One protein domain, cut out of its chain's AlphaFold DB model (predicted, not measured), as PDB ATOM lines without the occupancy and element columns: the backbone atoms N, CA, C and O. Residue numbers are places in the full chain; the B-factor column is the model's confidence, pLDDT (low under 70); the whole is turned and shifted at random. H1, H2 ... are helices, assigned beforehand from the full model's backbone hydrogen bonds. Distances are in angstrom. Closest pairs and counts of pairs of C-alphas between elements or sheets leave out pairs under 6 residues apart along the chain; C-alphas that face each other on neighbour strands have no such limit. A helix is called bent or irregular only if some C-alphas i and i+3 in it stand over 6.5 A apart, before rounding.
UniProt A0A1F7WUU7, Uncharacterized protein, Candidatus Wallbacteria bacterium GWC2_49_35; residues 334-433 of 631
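AT A GLANCE: This is residues 334 to 433 of the 631 residues of an uncharacterized protein of Candidatus Wallbacteria bacterium GWC2_49_35 (UniProt A0A1F7WUU7). H5, the longest helix, runs along one side of an elongated helical body, and H1, H3 and H4 are set across it one after another, from its last residues back to its first. H2 lies at one end of the whole, and the unnamed loop of residues 400 to 412 makes the other. The printed part has 100 residues with five named helices, H1 to H5 in chain order, and no named strand: the class is all helix. It is compact, with a radius of gyration of the C-alphas of 13.8 A, and spans 44 by 23 by 23 A.

IN THESE COORDINATES: H1, residues 334 to 349, begins at C-alpha 334 (43.472, 50.670, 30.315) and is 24.4 A long; it is irregular, with C-alphas 342 and 345 7.1 A apart and a kink of 32 degrees near residue 342. H2 is residues 353 to 361. H3, residues 367 to 383, measures 21.7 A and is irregular too, with C-alphas 376 and 379 8.1 A apart and a kink of 79 degrees near residue 377. H4 is residues 389 to 399, 15.5 A. H5, residues 413 to 430, is 26.1 A long and ends at C-alpha 430 (37.394, 44.329, 32.456).

HOW THE PARTS SIT: H5 is the hub. With residues 423 to 430 it touches H1, about perpendicular at 85 degrees; the closest C-alphas, Ala 339 and Val 427, are 4.6 A apart. H3 touches H5 at 78 degrees, C-alphas 370 and 420 closest at 6.1 A. H4 touches H5 at a steep tilt of 59 degrees, C-alphas 395 and 416 closest at 5.8 A. H3 and H4 form a helical hairpin, C-alphas 382 and 389 closest at 6.4 A. H1 and H2 touch only at the corner, C-alphas 346 and 353 closest at 4.9 A. H2 and H4 are apart. Every O i to N i+4 pair is within hydrogen-bond range in H2, H4 and H5, against 9 of 12 in H1 and 11 of 13 in H3.

THE WHOLE: The C-alphas farthest apart, of Phe 406 and Thr 433, are 45.0 A apart. The printed part has no cut. The link H4 to H5 is long. Residues 348 to 351, 405 to 407 and 409 have pLDDT under 70.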
ATOM      1  N   PRO A 334      42.886  50.669  28.980       87.19
ATOM      2  CA  PRO A 334      43.472  50.670  30.315       87.19
ATOM      3  C   PRO A 334      42.852  49.651  31.283       87.19
ATOM      4  O   PRO A 334      43.510  49.282  32.260       87.19
ATOM      5  N   ASN A 335      41.602  49.231  31.059       91.19
ATOM      6  CA  ASN A 335      40.911  48.238  31.881       91.19
ATOM      7  C   ASN A 335      41.443  46.833  31.566       91.19
ATOM      8  O   ASN A 335      41.830  46.100  32.477       91.19
ATOM      9  N   LEU A 336      41.573  46.496  30.277       86.81
ATOM     10  CA  LEU A 336      42.177  45.232  29.844       86.81
ATOM     11  C   LEU A 336      43.654  45.133  30.254       86.81
ATOM     12  O   LEU A 336      44.102  44.068  30.671       86.81
ATOM     13  N   CYS A 337      44.402  46.241  30.226       87.88
ATOM     14  CA  CYS A 337      45.794  46.268  30.693       87.88
ATOM     15  C   CYS A 337      45.918  46.031  32.208       87.88
ATOM     16  O   CYS A 337      46.789  45.277  32.645       87.88
ATOM     17  N   ALA A 338      45.033  46.637  33.011       89.75
ATOM     18  CA  ALA A 338      44.972  46.400  34.455       89.75
ATOM     19  C   ALA A 338      44.663  44.931  34.767       89.75
ATOM     20  O   ALA A 338      45.314  44.308  35.607       89.75
ATOM     21  N   ALA A 339      43.702  44.358  34.049       89.44
ATOM     22  CA  ALA A 339      43.313  42.974  34.232       89.44
ATOM     23  C   ALA A 339      44.403  41.986  33.770       89.44
ATOM     24  O   ALA A 339      44.658  40.993  34.452       89.44
ATOM     25  N   ALA A 340      45.120  42.286  32.683       85.94
ATOM     26  CA  ALA A 340      46.276  41.509  32.234       85.94
ATOM     27  C   ALA A 340      47.425  41.511  33.259       85.94
ATOM     28  O   ALA A 340      48.063  40.478  33.477       85.94
ATOM     29  N   ALA A 341      47.675  42.645  33.922       88.31
ATOM     30  CA  ALA A 341      48.669  42.733  34.992       88.31
ATOM     31  C   ALA A 341      48.271  41.888  36.211       88.31
ATOM     32  O   ALA A 341      49.115  41.182  36.759       88.31
ATOM     33  N   MET A 342      46.986  41.899  36.586       89.38
ATOM     34  CA  MET A 342      46.473  41.096  37.700       89.38
ATOM     35  C   MET A 342      46.586  39.589  37.429       89.38
ATOM     36  O   MET A 342      46.984  38.826  38.307       89.38
ATOM     37  N   LEU A 343      46.272  39.144  36.208       84.81
ATOM     38  CA  LEU A 343      46.293  37.718  35.861       84.81
ATOM     39  C   LEU A 343      47.688  37.177  35.496       84.81
ATOM     40  O   LEU A 343      47.885  35.962  35.529       84.81
ATOM     41  N   SER A 344      48.661  38.049  35.191       81.56
ATOM     42  CA  SER A 344      50.001  37.658  34.712       81.56
ATOM     43  C   SER A 344      50.702  36.641  35.618       81.56
ATOM     44  O   SER A 344      51.189  35.625  35.129       81.56
ATOM     45  N   ASP A 345      50.741  36.875  36.931       73.81
ATOM     46  CA  ASP A 345      51.416  35.976  37.880       73.81
ATOM     47  C   ASP A 345      50.624  34.680  38.130       73.81
ATOM     48  O   ASP A 345      51.207  33.618  38.362       73.81
ATOM     49  N   ALA A 346      49.294  34.743  38.058       75.69
ATOM     50  CA  ALA A 346      48.416  33.605  38.308       75.69
ATOM     51  C   ALA A 346      48.463  32.566  37.177       75.69
ATOM     52  O   ALA A 346      48.485  31.367  37.459       75.69
ATOM     53  N   PHE A 347      48.588  33.001  35.917       70.00
ATOM     54  CA  PHE A 347      48.823  32.097  34.782       70.00
ATOM     55  C   PHE A 347      50.144  31.327  34.888       70.00
ATOM     56  O   PHE A 347      50.267  30.230  34.350       70.00
ATOM     57  N   ASN A 348      51.122  31.861  35.619       61.59
ATOM     58  CA  ASN A 348      52.461  31.280  35.700       61.59
ATOM     59  C   ASN A 348      52.617  30.242  36.801       61.59
ATOM     60  O   ASN A 348      53.454  29.351  36.679       61.59
ATOM     61  N   ASN A 349      51.824  30.375  37.861       61.12
ATOM     62  CA  ASN A 349      51.968  29.572  39.068       61.12
ATOM     63  C   ASN A 349      50.913  28.466  39.190       61.12
ATOM     64  O   ASN A 349      51.041  27.641  40.091       61.12
ATOM     65  N   GLY A 350      49.908  28.426  38.301       56.88
ATOM     66  CA  GLY A 350      48.876  27.381  38.199       56.88
ATOM     67  C   GLY A 350      47.943  27.317  39.412       56.88
ATOM     68  O   GLY A 350      46.764  27.616  39.316       56.88
ATOM     69  N   ASN A 351      48.475  27.025  40.592       59.59
ATOM     70  CA  ASN A 351      47.726  26.741  41.817       59.59
ATOM     71  C   ASN A 351      47.075  27.976  42.475       59.59
ATOM     72  O   ASN A 351      46.295  27.825  43.408       59.59
ATOM     73  N   ALA A 352      47.389  29.196  42.025       70.75
ATOM     74  CA  ALA A 352      46.830  30.440  42.572       70.75
ATOM     75  C   ALA A 352      45.687  31.037  41.722       70.75
ATOM     76  O   ALA A 352      45.060  32.015  42.139       70.75
ATOM     77  N   GLY A 353      45.421  30.471  40.539       79.81
ATOM     78  CA  GLY A 353      44.478  31.019  39.560       79.81
ATOM     79  C   GLY A 353      43.029  31.017  40.034       79.81
ATOM     80  O   GLY A 353      42.359  32.042  39.958       79.81
ATOM     81  N   GLU A 354      42.552  29.903  40.587       85.50
ATOM     82  CA  GLU A 354      41.167  29.738  41.035       85.50
ATOM     83  C   GLU A 354      40.826  30.678  42.197       85.50
ATOM     84  O   GLU A 354      39.786  31.339  42.183       85.50
ATOM     85  N   ALA A 355      41.731  30.826  43.168       85.81
ATOM     86  CA  ALA A 355      41.550  31.767  44.272       85.81
ATOM     87  C   ALA A 355      41.465  33.219  43.773       85.81
ATOM     88  O   ALA A 355      40.608  33.982  44.221       85.81
ATOM     89  N   LEU A 356      42.322  33.602  42.819       88.88
ATOM     90  CA  LEU A 356      42.285  34.932  42.216       88.88
ATOM     91  C   LEU A 356      41.019  35.143  41.373       88.88
ATOM     92  O   LEU A 356      40.381  36.188  41.496       88.88
ATOM     93  N   LYS A 357      40.617  34.145  40.573       89.19
ATOM     94  CA  LYS A 357      39.357  34.135  39.813       89.19
ATOM     95  C   LYS A 357      38.182  34.428  40.739       89.19
ATOM     96  O   LYS A 357      37.423  35.363  40.491       89.19
ATOM     97  N   ASN A 358      38.080  33.687  41.841       89.19
ATOM     98  CA  ASN A 358      37.005  33.838  42.815       89.19
ATOM     99  C   ASN A 358      37.023  35.228  43.468       89.19
ATOM    100  O   ASN A 358      35.968  35.844  43.606       89.19
ATOM    101  N   LYS A 359      38.206  35.774  43.790       91.75
ATOM    102  CA  LYS A 359      38.336  37.153  44.293       91.75
ATOM    103  C   LYS A 359      37.860  38.202  43.283       91.75
ATOM    104  O   LYS A 359      37.194  39.155  43.674       91.75
ATOM    105  N   ILE A 360      38.190  38.050  41.998       91.31
ATOM    106  CA  ILE A 360      37.777  38.986  40.938       91.31
ATOM    107  C   ILE A 360      36.258  38.933  40.746       91.31
ATOM    108  O   ILE A 360      35.605  39.974  40.807       91.31
ATOM    109  N   LEU A 361      35.692  37.731  40.592       89.31
ATOM    110  CA  LEU A 361      34.256  37.533  40.360       89.31
ATOM    111  C   LEU A 361      33.405  38.001  41.545       89.31
ATOM    112  O   LEU A 361      32.375  38.642  41.353       89.31
ATOM    113  N   ALA A 362      33.860  37.743  42.773       92.56
ATOM    114  CA  ALA A 362      33.195  38.221  43.983       92.56
ATOM    115  C   ALA A 362      33.489  39.702  44.297       92.56
ATOM    116  O   ALA A 362      32.971  40.227  45.279       92.56
ATOM    117  N   LYS A 363      34.331  40.379  43.502       92.81
ATOM    118  CA  LYS A 363      34.821  41.747  43.743       92.81
ATOM    119  C   LYS A 363      35.471  41.945  45.125       92.81
ATOM    120  O   LYS A 363      35.340  43.000  45.745       92.81
ATOM    121  N   THR A 364      36.234  40.955  45.586       93.38
ATOM    122  CA  THR A 364      36.889  40.896  46.910       93.38
ATOM    123  C   THR A 364      38.423  40.971  46.866       93.38
ATOM    124  O   THR A 364      39.083  40.589  47.832       93.38
ATOM    125  N   LEU A 365      39.029  41.477  45.781       91.94
ATOM    126  CA  LEU A 365      40.477  41.739  45.741       91.94
ATOM    127  C   LEU A 365      40.895  42.631  46.916       91.94
ATOM    128  O   LEU A 365      40.329  43.710  47.132       91.94
ATOM    129  N   ALA A 366      41.911  42.187  47.656       91.00
ATOM    130  CA  ALA A 366      42.460  42.939  48.770       91.00
ATOM    131  C   ALA A 366      43.346  44.086  48.263       91.00
ATOM    132  O   ALA A 366      43.918  44.029  47.171       91.00
ATOM    133  N   ALA A 367      43.526  45.120  49.088       87.31
ATOM    134  CA  ALA A 367      44.462  46.202  48.781       87.31
ATOM    135  C   ALA A 367      45.890  45.675  48.558       87.31
ATOM    136  O   ALA A 367      46.574  46.143  47.655       87.31
ATOM    137  N   THR A 368      46.296  44.649  49.310       89.62
ATOM    138  CA  THR A 368      47.593  43.969  49.174       89.62
ATOM    139  C   THR A 368      47.761  43.234  47.841       89.62
ATOM    140  O   THR A 368      48.873  43.186  47.323       89.62
ATOM    141  N   ASP A 369      46.684  42.704  47.247       89.88
ATOM    142  CA  ASP A 369      46.741  42.055  45.928       89.88
ATOM    143  C   ASP A 369      47.099  43.094  44.843       89.88
ATOM    144  O   ASP A 369      47.997  42.883  44.024       89.88
ATOM    145  N   ILE A 370      46.443  44.261  44.884       92.62
ATOM    146  CA  ILE A 370      46.698  45.381  43.962       92.62
ATOM    147  C   ILE A 370      48.067  46.010  44.223       92.62
ATOM    148  O   ILE A 370      48.771  46.365  43.283       92.62
ATOM    149  N   ASP A 371      48.453  46.123  45.489       90.19
ATOM    150  CA  ASP A 371      49.746  46.652  45.899       90.19
ATOM    151  C   ASP A 371      50.911  45.862  45.295       90.19
ATOM    152  O   ASP A 371      51.771  46.430  44.622       90.19
ATOM    153  N   ASN A 372      50.888  44.537  45.456       89.12
ATOM    154  CA  ASN A 372      51.900  43.641  44.900       89.12
ATOM    155  C   ASN A 372      51.971  43.744  43.371       89.12
ATOM    156  O   ASN A 372      53.060  43.760  42.790       89.12
ATOM    157  N   MET A 373      50.815  43.855  42.711       89.69
ATOM    158  CA  MET A 373      50.747  44.060  41.267       89.69
ATOM    159  C   MET A 373      51.351  45.413  40.857       89.69
ATOM    160  O   MET A 373      52.100  45.471  39.883       89.69
ATOM    161  N   LEU A 374      51.071  46.497  41.586       90.44
ATOM    162  CA  LEU A 374      51.598  47.834  41.295       90.44
ATOM    163  C   LEU A 374      53.115  47.927  41.486       90.44
ATOM    164  O   LEU A 374      53.781  48.560  40.668       90.44
ATOM    165  N   VAL A 375      53.672  47.249  42.494       89.56
ATOM    166  CA  VAL A 375      55.131  47.140  42.676       89.56
ATOM    167  C   VAL A 375      55.794  46.505  41.450       89.56
ATOM    168  O   VAL A 375      56.833  46.979  40.998       89.56
ATOM    169  N   LYS A 376      55.189  45.459  40.877       88.06
ATOM    170  CA  LYS A 376      55.766  44.724  39.739       88.06
ATOM    171  C   LYS A 376      55.499  45.368  38.379       88.06
ATOM    172  O   LYS A 376      56.371  45.368  37.514       88.06
ATOM    173  N   TYR A 377      54.294  45.890  38.166       90.06
ATOM    174  CA  TYR A 377      53.799  46.293  36.846       90.06
ATOM    175  C   TYR A 377      53.450  47.780  36.739       90.06
ATOM    176  O   TYR A 377      52.995  48.219  35.683       90.06
ATOM    177  N   GLY A 378      53.682  48.585  37.780       89.94
ATOM    178  CA  GLY A 378      53.261  49.989  37.839       89.94
ATOM    179  C   GLY A 378      53.729  50.834  36.652       89.94
ATOM    180  O   GLY A 378      52.942  51.594  36.090       89.94
ATOM    181  N   GLN A 379      54.970  50.643  36.196       89.88
ATOM    182  CA  GLN A 379      55.504  51.347  35.027       89.88
ATOM    183  C   GLN A 379      54.765  50.969  33.729       89.88
ATOM    184  O   GLN A 379      54.456  51.846  32.928       89.88
ATOM    185  N   LYS A 380      54.376  49.700  33.561       89.44
ATOM    186  CA  LYS A 380      53.599  49.242  32.398       89.44
ATOM    187  C   LYS A 380      52.163  49.745  32.424       89.44
ATOM    188  O   LYS A 380      51.635  50.160  31.400       89.44
ATOM    189  N   LEU A 381      51.547  49.757  33.605       90.06
ATOM    190  CA  LEU A 381      50.200  50.294  33.810       90.06
ATOM    191  C   LEU A 381      50.148  51.802  33.548       90.06
ATOM    192  O   LEU A 381      49.181  52.307  32.983       90.06
ATOM    193  N   LYS A 382      51.212  52.522  33.901       92.75
ATOM    194  CA  LYS A 382      51.391  53.928  33.540       92.75
ATOM    195  C   LYS A 382      51.530  54.107  32.033       92.75
ATOM    196  O   LYS A 382      50.822  54.912  31.438       92.75
ATOM    197  N   ASP A 383      52.388  53.313  31.402       88.38
ATOM    198  CA  ASP A 383      52.594  53.374  29.955       88.38
ATOM    199  C   ASP A 383      51.325  52.988  29.176       88.38
ATOM    200  O   ASP A 383      51.157  53.434  28.043       88.38
ATOM    201  N   ALA A 384      50.437  52.178  29.758       85.25
ATOM    202  CA  ALA A 384      49.134  51.808  29.207       85.25
ATOM    203  C   ALA A 384      48.008  52.822  29.497       85.25
ATOM    204  O   ALA A 384      46.878  52.621  29.062       85.25
ATOM    205  N   GLY A 385      48.277  53.893  30.253       87.50
ATOM    206  CA  GLY A 385      47.269  54.888  30.631       87.50
ATOM    207  C   GLY A 385      46.316  54.449  31.753       87.50
ATOM    208  O   GLY A 385      45.365  55.161  32.074       87.50
ATOM    209  N   THR A 386      46.559  53.302  32.396       88.81
ATOM    210  CA  THR A 386      45.847  52.878  33.618       88.81
ATOM    211  C   THR A 386      46.170  53.817  34.784       88.81
ATOM    212  O   THR A 386      45.293  54.128  35.597       88.81
ATOM    213  N   LEU A 387      47.417  54.294  34.832       91.38
ATOM    214  CA  LEU A 387      47.934  55.260  35.798       91.38
ATOM    215  C   LEU A 387      48.534  56.465  35.076       91.38
ATOM    216  O   LEU A 387      49.088  56.350  33.988       91.38
ATOM    217  N   THR A 388      48.496  57.619  35.721       91.56
ATOM    218  CA  THR A 388      49.303  58.775  35.326       91.56
ATOM    219  C   THR A 388      50.705  58.685  35.933       91.56
ATOM    220  O   THR A 388      50.923  58.007  36.941       91.56
ATOM    221  N   ASN A 389      51.664  59.429  35.369       88.75
ATOM    222  CA  ASN A 389      53.000  59.576  35.964       88.75
ATOM    223  C   ASN A 389      52.921  60.030  37.431       88.75
ATOM    224  O   ASN A 389      53.660  59.519  38.268       88.75
ATOM    225  N   ALA A 390      52.013  60.958  37.747       88.12
ATOM    226  CA  ALA A 390      51.831  61.480  39.098       88.12
ATOM    227  C   ALA A 390      51.296  60.413  40.066       88.12
ATOM    228  O   ALA A 390      51.795  60.290  41.180       88.12
ATOM    229  N   GLU A 391      50.316  59.611  39.642       90.69
ATOM    230  CA  GLU A 391      49.767  58.515  40.451       90.69
ATOM    231  C   GLU A 391      50.823  57.440  40.739       90.69
ATOM    232  O   GLU A 391      50.980  57.028  41.888       90.69
ATOM    233  N   LEU A 392      51.602  57.036  39.727       90.19
ATOM    234  CA  LEU A 392      52.688  56.073  39.920       90.19
ATOM    235  C   LEU A 392      53.779  56.631  40.847       90.19
ATOM    236  O   LEU A 392      54.251  55.927  41.738       90.19
ATOM    237  N   ARG A 393      54.161  57.903  40.680       86.56
ATOM    238  CA  ARG A 393      55.134  58.577  41.556       86.56
ATOM    239  C   ARG A 393      54.668  58.633  43.008       86.56
ATOM    240  O   ARG A 393      55.455  58.335  43.903       86.56
ATOM    241  N   LYS A 394      53.398  58.966  43.254       86.50
ATOM    242  CA  LYS A 394      52.816  58.974  44.608       86.50
ATOM    243  C   LYS A 394      52.833  57.584  45.238       86.50
ATOM    244  O   LYS A 394      53.195  57.460  46.401       86.50
ATOM    245  N   PHE A 395      52.511  56.545  44.468       89.12
ATOM    246  CA  PHE A 395      52.611  55.160  44.931       89.12
ATOM    247  C   PHE A 395      54.052  54.779  45.312       89.12
ATOM    248  O   PHE A 395      54.284  54.300  46.421       89.12
ATOM    249  N   ILE A 396      55.025  55.044  44.430       87.31
ATOM    250  CA  ILE A 396      56.445  54.720  44.661       87.31
ATOM    251  C   ILE A 396      56.978  55.461  45.892       87.31
ATOM    252  O   ILE A 396      57.549  54.836  46.776       87.31
ATOM    253  N   THR A 397      56.747  56.773  45.988       86.12
ATOM    254  CA  THR A 397      57.245  57.601  47.103       86.12
ATOM    255  C   THR A 397      56.528  57.345  48.430       86.12
ATOM    256  O   THR A 397      57.081  57.652  49.485       86.12
ATOM    257  N   PHE A 398      55.312  56.789  48.409       87.62
ATOM    258  CA  PHE A 398      54.642  56.292  49.612       87.62
ATOM    259  C   PHE A 398      55.284  54.988  50.111       87.62
ATOM    260  O   PHE A 398      55.479  54.822  51.313       87.62
ATOM    261  N   LYS A 399      55.645  54.073  49.198       86.88
ATOM    262  CA  LYS A 399      56.302  52.796  49.532       86.88
ATOM    263  C   LYS A 399      57.757  52.958  49.940       86.88
ATOM    264  O   LYS A 399      58.213  52.282  50.855       86.88
ATOM    265  N   ASP A 400      58.454  53.851  49.258       84.38
ATOM    266  CA  ASP A 400      59.842  54.187  49.512       84.38
ATOM    267  C   ASP A 400      60.013  55.714  49.478       84.38
ATOM    268  O   ASP A 400      60.252  56.310  48.419       84.38
ATOM    269  N   PRO A 401      59.901  56.378  50.645       81.69
ATOM    270  CA  PRO A 401      60.074  57.821  50.754       81.69
ATOM    271  C   PRO A 401      61.448  58.333  50.313       81.69
ATOM    272  O   PRO A 401      61.582  59.541  50.119       81.69
ATOM    273  N   SER A 402      62.455  57.462  50.162       81.81
ATOM    274  CA  SER A 402      63.795  57.846  49.703       81.81
ATOM    275  C   SER A 402      63.858  58.130  48.198       81.81
ATOM    276  O   SER A 402      64.757  58.837  47.752       81.81
ATOM    277  N   GLN A 403      62.875  57.670  47.415       79.69
ATOM    278  CA  GLN A 403      62.824  57.885  45.960       79.69
ATOM    279  C   GLN A 403      62.205  59.221  45.534       79.69
ATOM    280  O   GLN A 403      61.881  59.416  44.360       79.69
ATOM    281  N   LYS A 404      62.013  60.144  46.478       77.06
ATOM    282  CA  LYS A 404      61.525  61.495  46.189       77.06
ATOM    283  C   LYS A 404      62.583  62.300  45.450       77.06
ATOM    284  O   LYS A 404      63.750  62.313  45.841       77.06
ATOM    285  N   PHE A 405      62.156  63.053  44.445       69.94
ATOM    286  CA  PHE A 405      62.980  64.103  43.854       69.94
ATOM    287  C   PHE A 405      62.851  65.401  44.661       69.94
ATOM    288  O   PHE A 405      61.907  65.593  45.429       69.94
ATOM    289  N   PHE A 406      63.821  66.305  44.506       65.81
ATOM    290  CA  PHE A 406      63.828  67.587  45.213       65.81
ATOM    291  C   PHE A 406      62.520  68.355  44.950       65.81
ATOM    292  O   PHE A 406      62.210  68.679  43.805       65.81
ATOM    293  N   GLY A 407      61.754  68.629  46.011       65.69
ATOM    294  CA  GLY A 407      60.461  69.323  45.936       65.69
ATOM    295  C   GLY A 407      59.221  68.424  45.802       65.69
ATOM    296  O   GLY A 407      58.110  68.947  45.833       65.69
ATOM    297  N   GLU A 408      59.365  67.097  45.700       70.31
ATOM    298  CA  GLU A 408      58.224  66.169  45.706       70.31
ATOM    299  C   GLU A 408      57.750  65.848  47.137       70.31
ATOM    300  O   GLU A 408      58.531  65.486  48.021       70.31
ATOM    301  N   ILE A 409      56.437  65.934  47.364       68.44
ATOM    302  CA  ILE A 409      55.797  65.493  48.611       68.44
ATOM    303  C   ILE A 409      55.527  63.984  48.495       68.44
ATOM    304  O   ILE A 409      55.093  63.516  47.443       68.44
ATOM    305  N   ALA A 410      55.783  63.216  49.565       74.38
ATOM    306  CA  ALA A 410      55.379  61.802  49.606       74.38
ATOM    307  C   ALA A 410      53.880  61.685  49.338       74.38
ATOM    308  O   ALA A 410      53.108  62.487  49.865       74.38
ATOM    309  N   GLY A 411      53.476  60.645  48.606       74.19
ATOM    310  CA  GLY A 411      52.071  60.263  48.574       74.19
ATOM    311  C   GLY A 411      51.528  60.082  49.994       74.19
ATOM    312  O   GLY A 411      52.222  59.589  50.882       74.19
ATOM    313  N   THR A 412      50.294  60.509  50.226       85.44
ATOM    314  CA  THR A 412      49.575  60.270  51.482       85.44
ATOM    315  C   THR A 412      48.875  58.910  51.459       85.44
ATOM    316  O   THR A 412      48.621  58.345  50.393       85.44
ATOM    317  N   GLN A 413      48.485  58.401  52.632       86.69
ATOM    318  CA  GLN A 413      47.685  57.173  52.733       86.69
ATOM    319  C   GLN A 413      46.391  57.256  51.902       86.69
ATOM    320  O   GLN A 413      46.013  56.277  51.267       86.69
ATOM    321  N   ALA A 414      45.725  58.415  51.882       87.31
ATOM    322  CA  ALA A 414      44.489  58.614  51.124       87.31
ATOM    323  C   ALA A 414      44.722  58.532  49.606       87.31
ATOM    324  O   ALA A 414      43.957  57.884  48.894       87.31
ATOM    325  N   GLU A 415      45.803  59.139  49.111       86.38
ATOM    326  CA  GLU A 415      46.168  59.091  47.691       86.38
ATOM    327  C   GLU A 415      46.613  57.692  47.261       86.38
ATOM    328  O   GLU A 415      46.254  57.239  46.177       86.38
ATOM    329  N   TYR A 416      47.344  56.985  48.122       88.38
ATOM    330  CA  TYR A 416      47.700  55.585  47.914       88.38
ATOM    331  C   TYR A 416      46.454  54.693  47.798       88.38
ATOM    332  O   TYR A 416      46.324  53.936  46.833       88.38
ATOM    333  N   THR A 417      45.504  54.828  48.731       89.62
ATOM    334  CA  THR A 417      44.234  54.089  48.695       89.62
ATOM    335  C   THR A 417      43.448  54.402  47.418       89.62
ATOM    336  O   THR A 417      42.978  53.481  46.756       89.62
ATOM    337  N   ALA A 418      43.388  55.672  47.002       90.38
ATOM    338  CA  ALA A 418      42.706  56.074  45.771       90.38
ATOM    339  C   ALA A 418      43.324  55.443  44.508       90.38
ATOM    340  O   ALA A 418      42.594  55.003  43.618       90.38
ATOM    341  N   VAL A 419      44.659  55.352  44.430       92.00
ATOM    342  CA  VAL A 419      45.355  54.671  43.322       92.00
ATOM    343  C   VAL A 419      45.014  53.182  43.300       92.00
ATOM    344  O   VAL A 419      44.692  52.639  42.241       92.00
ATOM    345  N   ILE A 420      45.039  52.527  44.462       93.19
ATOM    346  CA  ILE A 420      44.680  51.114  44.584       93.19
ATOM    347  C   ILE A 420      43.237  50.864  44.145       93.19
ATOM    348  O   ILE A 420      42.991  49.952  43.356       93.19
ATOM    349  N   ASP A 421      42.285  51.663  44.623       93.62
ATOM    350  CA  ASP A 421      40.866  51.459  44.334       93.62
ATOM    351  C   ASP A 421      40.539  51.744  42.867       93.62
ATOM    352  O   ASP A 421      39.794  50.985  42.246       93.62
ATOM    353  N   LYS A 422      41.173  52.761  42.266       93.25
ATOM    354  CA  LYS A 422      41.074  53.039  40.826       93.25
ATOM    355  C   LYS A 422      41.497  51.828  39.999       93.25
ATOM    356  O   LYS A 422      40.778  51.404  39.097       93.25
ATOM    357  N   VAL A 423      42.672  51.273  40.289       93.31
ATOM    358  CA  VAL A 423      43.213  50.136  39.536       93.31
ATOM    359  C   VAL A 423      42.369  48.885  39.771       93.31
ATOM    360  O   VAL A 423      42.090  48.152  38.825       93.31
ATOM    361  N   ARG A 424      41.888  48.676  41.000       94.50
ATOM    362  CA  ARG A 424      40.970  47.583  41.335       94.50
ATOM    363  C   ARG A 424      39.656  47.678  40.560       94.50
ATOM    364  O   ARG A 424      39.224  46.679  39.993       94.50
ATOM    365  N   GLY A 425      39.062  48.871  40.482       94.19
ATOM    366  CA  GLY A 425      37.859  49.129  39.688       94.19
ATOM    367  C   GLY A 425      38.058  48.762  38.220       94.19
ATOM    368  O   GLY A 425      37.273  48.002  37.664       94.19
ATOM    369  N   LYS A 426      39.186  49.173  37.629       94.12
ATOM    370  CA  LYS A 426      39.540  48.827  36.243       94.12
ATOM    371  C   LYS A 426      39.648  47.319  35.993       94.12
ATOM    372  O   LYS A 426      39.230  46.856  34.934       94.12
ATOM    373  N   VAL A 427      40.180  46.553  36.950       93.19
ATOM    374  CA  VAL A 427      40.220  45.080  36.864       93.19
ATOM    375  C   VAL A 427      38.806  44.499  36.874       93.19
ATOM    376  O   VAL A 427      38.494  43.641  36.050       93.19
ATOM    377  N   TYR A 428      37.942  44.973  37.773       93.44
ATOM    378  CA  TYR A 428      36.560  44.496  37.864       93.44
ATOM    379  C   TYR A 428      35.726  44.832  36.632       93.44
ATOM    380  O   TYR A 428      34.912  44.011  36.213       93.44
ATOM    381  N   ASP A 429      35.938  46.006  36.043       91.12
ATOM    382  CA  ASP A 429      35.227  46.432  34.839       91.12
ATOM    383  C   ASP A 429      35.625  45.591  33.618       91.12
ATOM    384  O   ASP A 429      34.787  45.286  32.773       91.12
ATOM    385  N   ALA A 430      36.895  45.183  33.533       89.19
ATOM    386  CA  ALA A 430      37.394  44.329  32.456       89.19
ATOM    387  C   ALA A 430      36.974  42.858  32.597       89.19
ATOM    388  O   ALA A 430      36.746  42.182  31.593       89.19
ATOM    389  N   LEU A 431      36.879  42.354  33.831       90.19
ATOM    390  CA  LEU A 431      36.602  40.949  34.139       90.19
ATOM    391  C   LEU A 431      35.323  40.758  34.971       90.19
ATOM    392  O   LEU A 431      35.376  40.190  36.063       90.19
ATOM    393  N   PRO A 432      34.153  41.195  34.470       85.69
ATOM    394  CA  PRO A 432      32.919  41.161  35.246       85.69
ATOM    395  C   PRO A 432      32.302  39.762  35.355       85.69
ATOM    396  O   PRO A 432      31.424  39.548  36.187       85.69
ATOM    397  N   THR A 433      32.704  38.821  34.496       88.69
ATOM    398  CA  THR A 433      32.108  37.482  34.408       88.69
ATOM    399  C   THR A 433      33.158  36.410  34.153       88.69
ATOM    400  O   THR A 433      34.235  36.679  33.620       88.69
TER     401      THR A 433